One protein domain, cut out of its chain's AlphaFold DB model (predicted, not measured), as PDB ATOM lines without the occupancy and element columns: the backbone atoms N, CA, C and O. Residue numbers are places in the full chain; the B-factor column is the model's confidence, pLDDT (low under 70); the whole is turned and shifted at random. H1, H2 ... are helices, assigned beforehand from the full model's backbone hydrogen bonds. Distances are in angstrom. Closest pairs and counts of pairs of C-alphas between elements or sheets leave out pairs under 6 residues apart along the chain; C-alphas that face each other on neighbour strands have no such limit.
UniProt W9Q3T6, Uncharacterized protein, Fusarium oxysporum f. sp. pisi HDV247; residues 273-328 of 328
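This is residues 273 to 328 of the 328 residues of an uncharacterized protein of Fusarium oxysporum f. sp. pisi HDV247 (UniProt W9Q3T6). Three helices whose centres make a triangle form a small, elongated body: the longest, H2, has H1 side by side with it, running nearly antiparallel, and H3 packs at a slant on residues 302 to 306 of H2. H1 and H2 make one helical hairpin and H2 and H3 another. The printed part has 56 residues with three named helices, H1, H2 and H3 along the chain, and no named strand; the class is all helix. It is compact, with a radius of gyration of the C-alphas of 10.6 A, and spans 32 by 20 by 16 A.

H2, residues 297 to 311, touches H1, residues 279 to 288, and the closest C-alphas are those of Thr 285 and Asp 307, 6.4 A apart. These two helices run opposite ways at a shallow tilt of 8 degrees. H2 also touches H3, residues 318 to 327, with its residues 302 to 306 alone; the closest C-alphas, of Val 306 and Ile 321, are 6.9 A apart. H2 and H3 run opposite ways at a steep tilt of 39 degrees. H1 and H3 are close but not clearly touching, with the C-alphas of Val 281 and Ile 318 the closest at 5.8 A. They run the same way at a tilt of 38 degrees, only just steep. In H1, H2 and H3 every O i to N i+4 pair is within hydrogen-bond range.

H2 measures 20.8 A from its first to its last C-alpha, beginning at C-alpha 297 (4.718, -0.280, -42.148). H1 measures 14.4 A and begins at C-alpha 279 (-20.697, 5.424, -39.150). H3 also measures 14.4 A and ends at C-alpha 327 (-0.428, 15.843, -46.509).

The two C-alphas farthest apart, of Ser 275 and Asp 296, are 32.5 A apart. The printed part has no cut and ends at Val 328, the chain's last residue. The links H1 to H2, of 8 residues, and H2 to H3, of 6, are short. The mean pLDDT of the printed part is 87.1, and no printed residue is under 70.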
ATOM      1  N   PRO A 273     -12.623  18.925 -31.327       75.25
ATOM      2  CA  PRO A 273     -13.191  17.606 -31.572       75.25
ATOM      3  C   PRO A 273     -14.709  17.651 -31.751       75.25
ATOM      4  O   PRO A 273     -15.436  18.258 -30.961       75.25
ATOM      5  N   HIS A 274     -15.196  16.984 -32.793       79.06
ATOM      6  CA  HIS A 274     -16.604  16.994 -33.159       79.06
ATOM      7  C   HIS A 274     -17.471  16.267 -32.121       79.06
ATOM      8  O   HIS A 274     -17.018  15.375 -31.402       79.06
ATOM      9  N   SER A 275     -18.755  16.623 -32.035       76.31
ATOM     10  CA  SER A 275     -19.682  16.001 -31.079       76.31
ATOM     11  C   SER A 275     -19.905  14.511 -31.362       76.31
ATOM     12  O   SER A 275     -19.976  13.710 -30.426       76.31
ATOM     13  N   ASP A 276     -19.943  14.115 -32.634       79.31
ATOM     14  CA  ASP A 276     -20.015  12.726 -33.087       79.31
ATOM     15  C   ASP A 276     -19.314  12.545 -34.445       79.31
ATOM     16  O   ASP A 276     -19.086  13.513 -35.170       79.31
ATOM     17  N   VAL A 277     -18.981  11.298 -34.780       80.62
ATOM     18  CA  VAL A 277     -18.358  10.899 -36.051       80.62
ATOM     19  C   VAL A 277     -19.214   9.827 -36.706       80.62
ATOM     20  O   VAL A 277     -19.518   8.797 -36.090       80.62
ATOM     21  N   SER A 278     -19.580  10.060 -37.969       85.94
ATOM     22  CA  SER A 278     -20.524   9.214 -38.695       85.94
ATOM     23  C   SER A 278     -20.041   7.763 -38.815       85.94
ATOM     24  O   SER A 278     -18.846   7.460 -38.884       85.94
ATOM     25  N   LEU A 279     -20.998   6.833 -38.886       87.88
ATOM     26  CA  LEU A 279     -20.697   5.424 -39.150       87.88
ATOM     27  C   LEU A 279     -20.016   5.234 -40.518       87.88
ATOM     28  O   LEU A 279     -19.224   4.314 -40.689       87.88
ATOM     29  N   GLU A 280     -20.287   6.127 -41.472       89.31
ATOM     30  CA  GLU A 280     -19.650   6.153 -42.789       89.31
ATOM     31  C   GLU A 280     -18.136   6.391 -42.690       89.31
ATOM     32  O   GLU A 280     -17.365   5.628 -43.270       89.31
ATOM     33  N   VAL A 281     -17.700   7.360 -41.876       88.94
ATOM     34  CA  VAL A 281     -16.275   7.625 -41.611       88.94
ATOM     35  C   VAL A 281     -15.588   6.414 -40.969       88.94
ATOM     36  O   VAL A 281     -14.524   5.993 -41.421       88.94
ATOM     37  N   LYS A 282     -16.225   5.785 -39.972       88.25
ATOM     38  CA  LYS A 282     -15.687   4.581 -39.304       88.25
ATOM     39  C   LYS A 282     -15.598   3.377 -40.252       88.25
ATOM     40  O   LYS A 282     -14.640   2.606 -40.203       88.25
ATOM     41  N   ASN A 283     -16.570   3.226 -41.151       90.88
ATOM     42  CA  ASN A 283     -16.536   2.205 -42.198       90.88
ATOM     43  C   ASN A 283     -15.439   2.492 -43.236       90.88
ATOM     44  O   ASN A 283     -14.807   1.553 -43.722       90.88
ATOM     45  N   PHE A 284     -15.187   3.765 -43.555       90.56
ATOM     46  CA  PHE A 284     -14.137   4.175 -44.484       90.56
ATOM     47  C   PHE A 284     -12.738   3.835 -43.957       90.56
ATOM     48  O   PHE A 284     -11.986   3.172 -44.673       90.56
ATOM     49  N   THR A 285     -12.394   4.159 -42.702       89.62
ATOM     50  CA  THR A 285     -11.074   3.766 -42.164       89.62
ATOM     51  C   THR A 285     -10.934   2.246 -42.030       89.62
ATOM     52  O   THR A 285      -9.894   1.683 -42.380       89.62
ATOM     53  N   GLN A 286     -12.011   1.531 -41.672       89.69
ATOM     54  CA  GLN A 286     -12.013   0.064 -41.690       89.69
ATOM     55  C   GLN A 286     -11.795  -0.518 -43.103       89.69
ATOM     56  O   GLN A 286     -11.218  -1.601 -43.237       89.69
ATOM     57  N   ALA A 287     -12.238   0.170 -44.159       89.56
ATOM     58  CA  ALA A 287     -11.955  -0.216 -45.540       89.56
ATOM     59  C   ALA A 287     -10.490   0.060 -45.922       89.56
ATOM     60  O   ALA A 287      -9.856  -0.820 -46.505       89.56
ATOM     61  N   LEU A 288      -9.925   1.211 -45.529       89.38
ATOM     62  CA  LEU A 288      -8.502   1.530 -45.733       89.38
ATOM     63  C   LEU A 288      -7.582   0.479 -45.088       89.38
ATOM     64  O   LEU A 288      -6.643   0.024 -45.734       89.38
ATOM     65  N   ARG A 289      -7.909  -0.012 -43.880       85.62
ATOM     66  CA  ARG A 289      -7.161  -1.091 -43.189       85.62
ATOM     67  C   ARG A 289      -7.073  -2.404 -43.970       85.62
ATOM     68  O   ARG A 289      -6.225  -3.237 -43.666       85.62
ATOM     69  N   ARG A 290      -7.978  -2.628 -44.925       87.56
ATOM     70  CA  ARG A 290      -8.014  -3.820 -45.789       87.56
ATOM     71  C   ARG A 290      -7.425  -3.555 -47.176       87.56
ATOM     72  O   ARG A 290      -7.437  -4.451 -48.015       87.56
ATOM     73  N   HIS A 291      -6.972  -2.332 -47.448       88.38
ATOM     74  CA  HIS A 291      -6.483  -1.929 -48.757       88.38
ATOM     75  C   HIS A 291      -4.968  -2.135 -48.860       88.38
ATOM     76  O   HIS A 291      -4.210  -1.639 -48.033       88.38
ATOM     77  N   HIS A 292      -4.530  -2.818 -49.919       85.31
ATOM     78  CA  HIS A 292      -3.134  -3.212 -50.153       85.31
ATOM     79  C   HIS A 292      -2.116  -2.053 -50.095       85.31
ATOM     80  O   HIS A 292      -0.966  -2.252 -49.719       85.31
ATOM     81  N   SER A 293      -2.528  -0.818 -50.409       81.56
ATOM     82  CA  SER A 293      -1.674   0.378 -50.269       81.56
ATOM     83  C   SER A 293      -1.224   0.659 -48.829       81.56
ATOM     84  O   SER A 293      -0.227   1.344 -48.639       81.56
ATOM     85  N   PHE A 294      -1.924   0.116 -47.829       84.12
ATOM     86  CA  PHE A 294      -1.588   0.214 -46.408       84.12
ATOM     87  C   PHE A 294      -0.991  -1.099 -45.869       84.12
ATOM     88  O   PHE A 294      -1.159  -1.430 -44.700       84.12
ATOM     89  N   GLU A 295      -0.294  -1.881 -46.704       81.12
ATOM     90  CA  GLU A 295       0.503  -3.031 -46.243       81.12
ATOM     91  C   GLU A 295       1.911  -2.626 -45.769       81.12
ATOM     92  O   GLU A 295       2.470  -3.273 -44.876       81.12
ATOM     93  N   ASP A 296       2.472  -1.536 -46.299       82.00
ATOM     94  CA  ASP A 296       3.749  -0.963 -45.853       82.00
ATOM     95  C   ASP A 296       3.681  -0.500 -44.377       82.00
ATOM     96  O   ASP A 296       2.674   0.088 -43.977       82.00
ATOM     97  N   PRO A 297       4.715  -0.733 -43.540       80.00
ATOM     98  CA  PRO A 297       4.718  -0.280 -42.148       80.00
ATOM     99  C   PRO A 297       4.521   1.230 -41.960       80.00
ATOM    100  O   PRO A 297       3.878   1.622 -40.993       80.00
ATOM    101  N   SER A 298       5.035   2.073 -42.854       81.31
ATOM    102  CA  SER A 298       4.894   3.535 -42.772       81.31
ATOM    103  C   SER A 298       3.460   3.949 -43.091       81.31
ATOM    104  O   SER A 298       2.839   4.673 -42.315       81.31
ATOM    105  N   ALA A 299       2.888   3.394 -44.165       84.19
ATOM    106  CA  ALA A 299       1.479   3.588 -44.502       84.19
ATOM    107  C   ALA A 299       0.544   3.097 -43.376       84.19
ATOM    108  O   ALA A 299      -0.409   3.790 -43.021       84.19
ATOM    109  N   ARG A 300       0.842   1.947 -42.746       86.06
ATOM    110  CA  ARG A 300       0.119   1.476 -41.547       86.06
ATOM    111  C   ARG A 300       0.227   2.445 -40.379       86.06
ATOM    112  O   ARG A 300      -0.791   2.743 -39.765       86.06
ATOM    113  N   GLY A 301       1.415   2.993 -40.130       87.56
ATOM    114  CA  GLY A 301       1.619   4.029 -39.123       87.56
ATOM    115  C   GLY A 301       0.744   5.262 -39.362       87.56
ATOM    116  O   GLY A 301       0.106   5.735 -38.425       87.56
ATOM    117  N   ILE A 302       0.652   5.749 -40.606       89.88
ATOM    118  CA  ILE A 302      -0.224   6.878 -40.976       89.88
ATOM    119  C   ILE A 302      -1.695   6.525 -40.734       89.88
ATOM    120  O   ILE A 302      -2.433   7.298 -40.119       89.88
ATOM    121  N   LEU A 303      -2.120   5.331 -41.151       91.06
ATOM    122  CA  LEU A 303      -3.491   4.872 -40.950       91.06
ATOM    123  C   LEU A 303      -3.841   4.692 -39.462       91.06
ATOM    124  O   LEU A 303      -4.954   5.020 -39.062       91.06
ATOM    125  N   ALA A 304      -2.892   4.260 -38.629       91.88
ATOM    126  CA  ALA A 304      -3.071   4.188 -37.182       91.88
ATOM    127  C   ALA A 304      -3.285   5.578 -36.554       91.88
ATOM    128  O   ALA A 304      -4.113   5.707 -35.649       91.88
ATOM    129  N   ILE A 305      -2.614   6.626 -37.059       93.06
ATOM    130  CA  ILE A 305      -2.910   8.013 -36.661       93.06
ATOM    131  C   ILE A 305      -4.340   8.384 -37.063       93.06
ATOM    132  O   ILE A 305      -5.099   8.865 -36.226       93.06
ATOM    133  N   VAL A 306      -4.722   8.126 -38.319       92.81
ATOM    134  CA  VAL A 306      -6.064   8.429 -38.848       92.81
ATOM    135  C   VAL A 306      -7.157   7.758 -38.025       92.81
ATOM    136  O   VAL A 306      -8.102   8.423 -37.608       92.81
ATOM    137  N   ASP A 307      -7.020   6.462 -37.745       92.06
ATOM    138  CA  ASP A 307      -7.954   5.726 -36.897       92.06
ATOM    139  C   ASP A 307      -8.045   6.341 -35.499       92.06
ATOM    140  O   ASP A 307      -9.143   6.513 -34.968       92.06
ATOM    141  N   ARG A 308      -6.903   6.721 -34.910       92.25
ATOM    142  CA  ARG A 308      -6.898   7.314 -33.573       92.25
ATOM    143  C   ARG A 308      -7.539   8.699 -33.564       92.25
ATOM    144  O   ARG A 308      -8.303   9.004 -32.657       92.25
ATOM    145  N   PHE A 309      -7.303   9.512 -34.584       92.06
ATOM    146  CA  PHE A 309      -7.946  10.814 -34.755       92.06
ATOM    147  C   PHE A 309      -9.447  10.694 -35.068       92.06
ATOM    148  O   PHE A 309     -10.223  11.520 -34.590       92.06
ATOM    149  N   VAL A 310      -9.898   9.635 -35.745       91.38
ATOM    150  CA  VAL A 310     -11.329   9.297 -35.877       91.38
ATOM    151  C   VAL A 310     -11.952   8.919 -34.528       91.38
ATOM    152  O   VAL A 310     -13.006   9.455 -34.184       91.38
ATOM    153  N   ASP A 311     -11.303   8.065 -33.729       89.50
ATOM    154  CA  ASP A 311     -11.769   7.711 -32.374       89.50
ATOM    155  C   ASP A 311     -11.854   8.943 -31.454       89.50
ATOM    156  O   ASP A 311     -12.792   9.085 -30.666       89.50
ATOM    157  N   LEU A 312     -10.884   9.853 -31.584       87.81
ATOM    158  CA  LEU A 312     -10.787  11.111 -30.843       87.81
ATOM    159  C   LEU A 312     -11.607  12.258 -31.471       87.81
ATOM    160  O   LEU A 312     -11.587  13.373 -30.956       87.81
ATOM    161  N   LYS A 313     -12.365  11.981 -32.542       89.62
ATOM    162  CA  LYS A 313     -13.301  12.896 -33.225       89.62
ATOM    163  C   LYS A 313     -12.683  14.149 -33.861       89.62
ATOM    164  O   LYS A 313     -13.352  15.170 -33.989       89.62
ATOM    165  N   TYR A 314     -11.435  14.060 -34.302       86.75
ATOM    166  CA  TYR A 314     -10.726  15.124 -35.023       86.75
ATOM    167  C   TYR A 314     -11.147  15.269 -36.498       86.75
ATOM    168  O   TYR A 314     -10.918  16.322 -37.086       86.75
ATOM    169  N   PHE A 315     -11.767  14.241 -37.092       87.25
ATOM    170  CA  PHE A 315     -12.261  14.265 -38.475       87.25
ATOM    171  C   PHE A 315     -13.777  14.044 -38.526       87.25
ATOM    172  O   PHE A 315     -14.295  13.104 -37.918       87.25
ATOM    173  N   LEU A 316     -14.485  14.892 -39.273       83.00
ATOM    174  CA  LEU A 316     -15.940  14.857 -39.431       83.00
ATOM    175  C   LEU A 316     -16.383  14.038 -40.648       83.00
ATOM    176  O   LEU A 316     -17.473  13.461 -40.642       83.00
ATOM    177  N   ASN A 317     -15.574  14.019 -41.708       87.81
ATOM    178  CA  ASN A 317     -15.937  13.442 -43.002       87.81
ATOM    179  C   ASN A 317     -14.753  12.737 -43.697       87.81
ATOM    180  O   ASN A 317     -13.609  12.798 -43.254       87.81
ATOM    181  N   ILE A 318     -15.056  12.034 -44.793       89.75
ATOM    182  CA  ILE A 318     -14.082  11.248 -45.567       89.75
ATOM    183  C   ILE A 318     -13.037  12.132 -46.263       89.75
ATOM    184  O   ILE A 318     -11.895  11.703 -46.415       89.75
ATOM    185  N   ASP A 319     -13.404  13.340 -46.687       88.81
ATOM    186  CA  ASP A 319     -12.498  14.211 -47.436       88.81
ATOM    187  C   ASP A 319     -11.418  14.805 -46.522       88.81
ATOM    188  O   ASP A 319     -10.249  14.762 -46.886       88.81
ATOM    189  N   GLU A 320     -11.745  15.172 -45.278       89.94
ATOM    190  CA  GLU A 320     -10.738  15.557 -44.270       89.94
ATOM    191  C   GLU A 320      -9.716  14.439 -43.992       89.94
ATOM    192  O   GLU A 320      -8.531  14.713 -43.805       89.94
ATOM    193  N   ILE A 321     -10.149  13.172 -44.014       90.06
ATOM    194  CA  ILE A 321      -9.248  12.017 -43.865       90.06
ATOM    195  C   ILE A 321      -8.359  11.845 -45.100       90.06
ATOM    196  O   ILE A 321      -7.177  11.532 -44.966       90.06
ATOM    197  N   ARG A 322      -8.908  12.033 -46.307       89.38
ATOM    198  CA  ARG A 322      -8.134  11.969 -47.555       89.38
ATOM    199  C   ARG A 322      -7.088  13.072 -47.608       89.38
ATOM    200  O   ARG A 322      -5.933  12.768 -47.881       89.38
ATOM    201  N   ASP A 323      -7.484  14.305 -47.311       89.50
ATOM    202  CA  ASP A 323      -6.592  15.463 -47.282       89.50
ATOM    203  C   ASP A 323      -5.457  15.232 -46.278       89.50
ATOM    204  O   ASP A 323      -4.290  15.389 -46.629       89.50
ATOM    205  N   TYR A 324      -5.769  14.745 -45.071       91.06
ATOM    206  CA  TYR A 324      -4.757  14.387 -44.075       91.06
ATOM    207  C   TYR A 324      -3.770  13.318 -44.583       91.06
ATOM    208  O   TYR A 324      -2.563  13.509 -44.471       91.06
ATOM    209  N   ILE A 325      -4.254  12.224 -45.187       89.69
ATOM    210  CA  ILE A 325      -3.405  11.148 -45.750       89.69
ATOM    211  C   ILE A 325      -2.566  11.627 -46.952       89.69
ATOM    212  O   ILE A 325      -1.550  11.020 -47.267       89.69
ATOM    213  N   ILE A 326      -2.985  12.685 -47.652       86.31
ATOM    214  CA  ILE A 326      -2.230  13.272 -48.772       86.31
ATOM    215  C   ILE A 326      -1.154  14.251 -48.275       86.31
ATOM    216  O   ILE A 326      -0.140  14.432 -48.950       86.31
ATOM    217  N   ILE A 327      -1.372  14.894 -47.123       85.56
ATOM    218  CA  ILE A 327      -0.428  15.843 -46.509       85.56
ATOM    219  C   ILE A 327       0.707  15.125 -45.756       85.56
ATOM    220  O   ILE A 327       1.829  15.631 -45.750       85.56
ATOM    221  N   VAL A 328       0.407  13.988 -45.113       81.38
ATOM    222  CA  VAL A 328       1.302  13.245 -44.199       81.38
ATOM    223  C   VAL A 328       2.054  12.109 -44.890       81.38
ATOM    224  O   VAL A 328       3.296  12.085 -44.739       81.38
TER     225      VAL A 328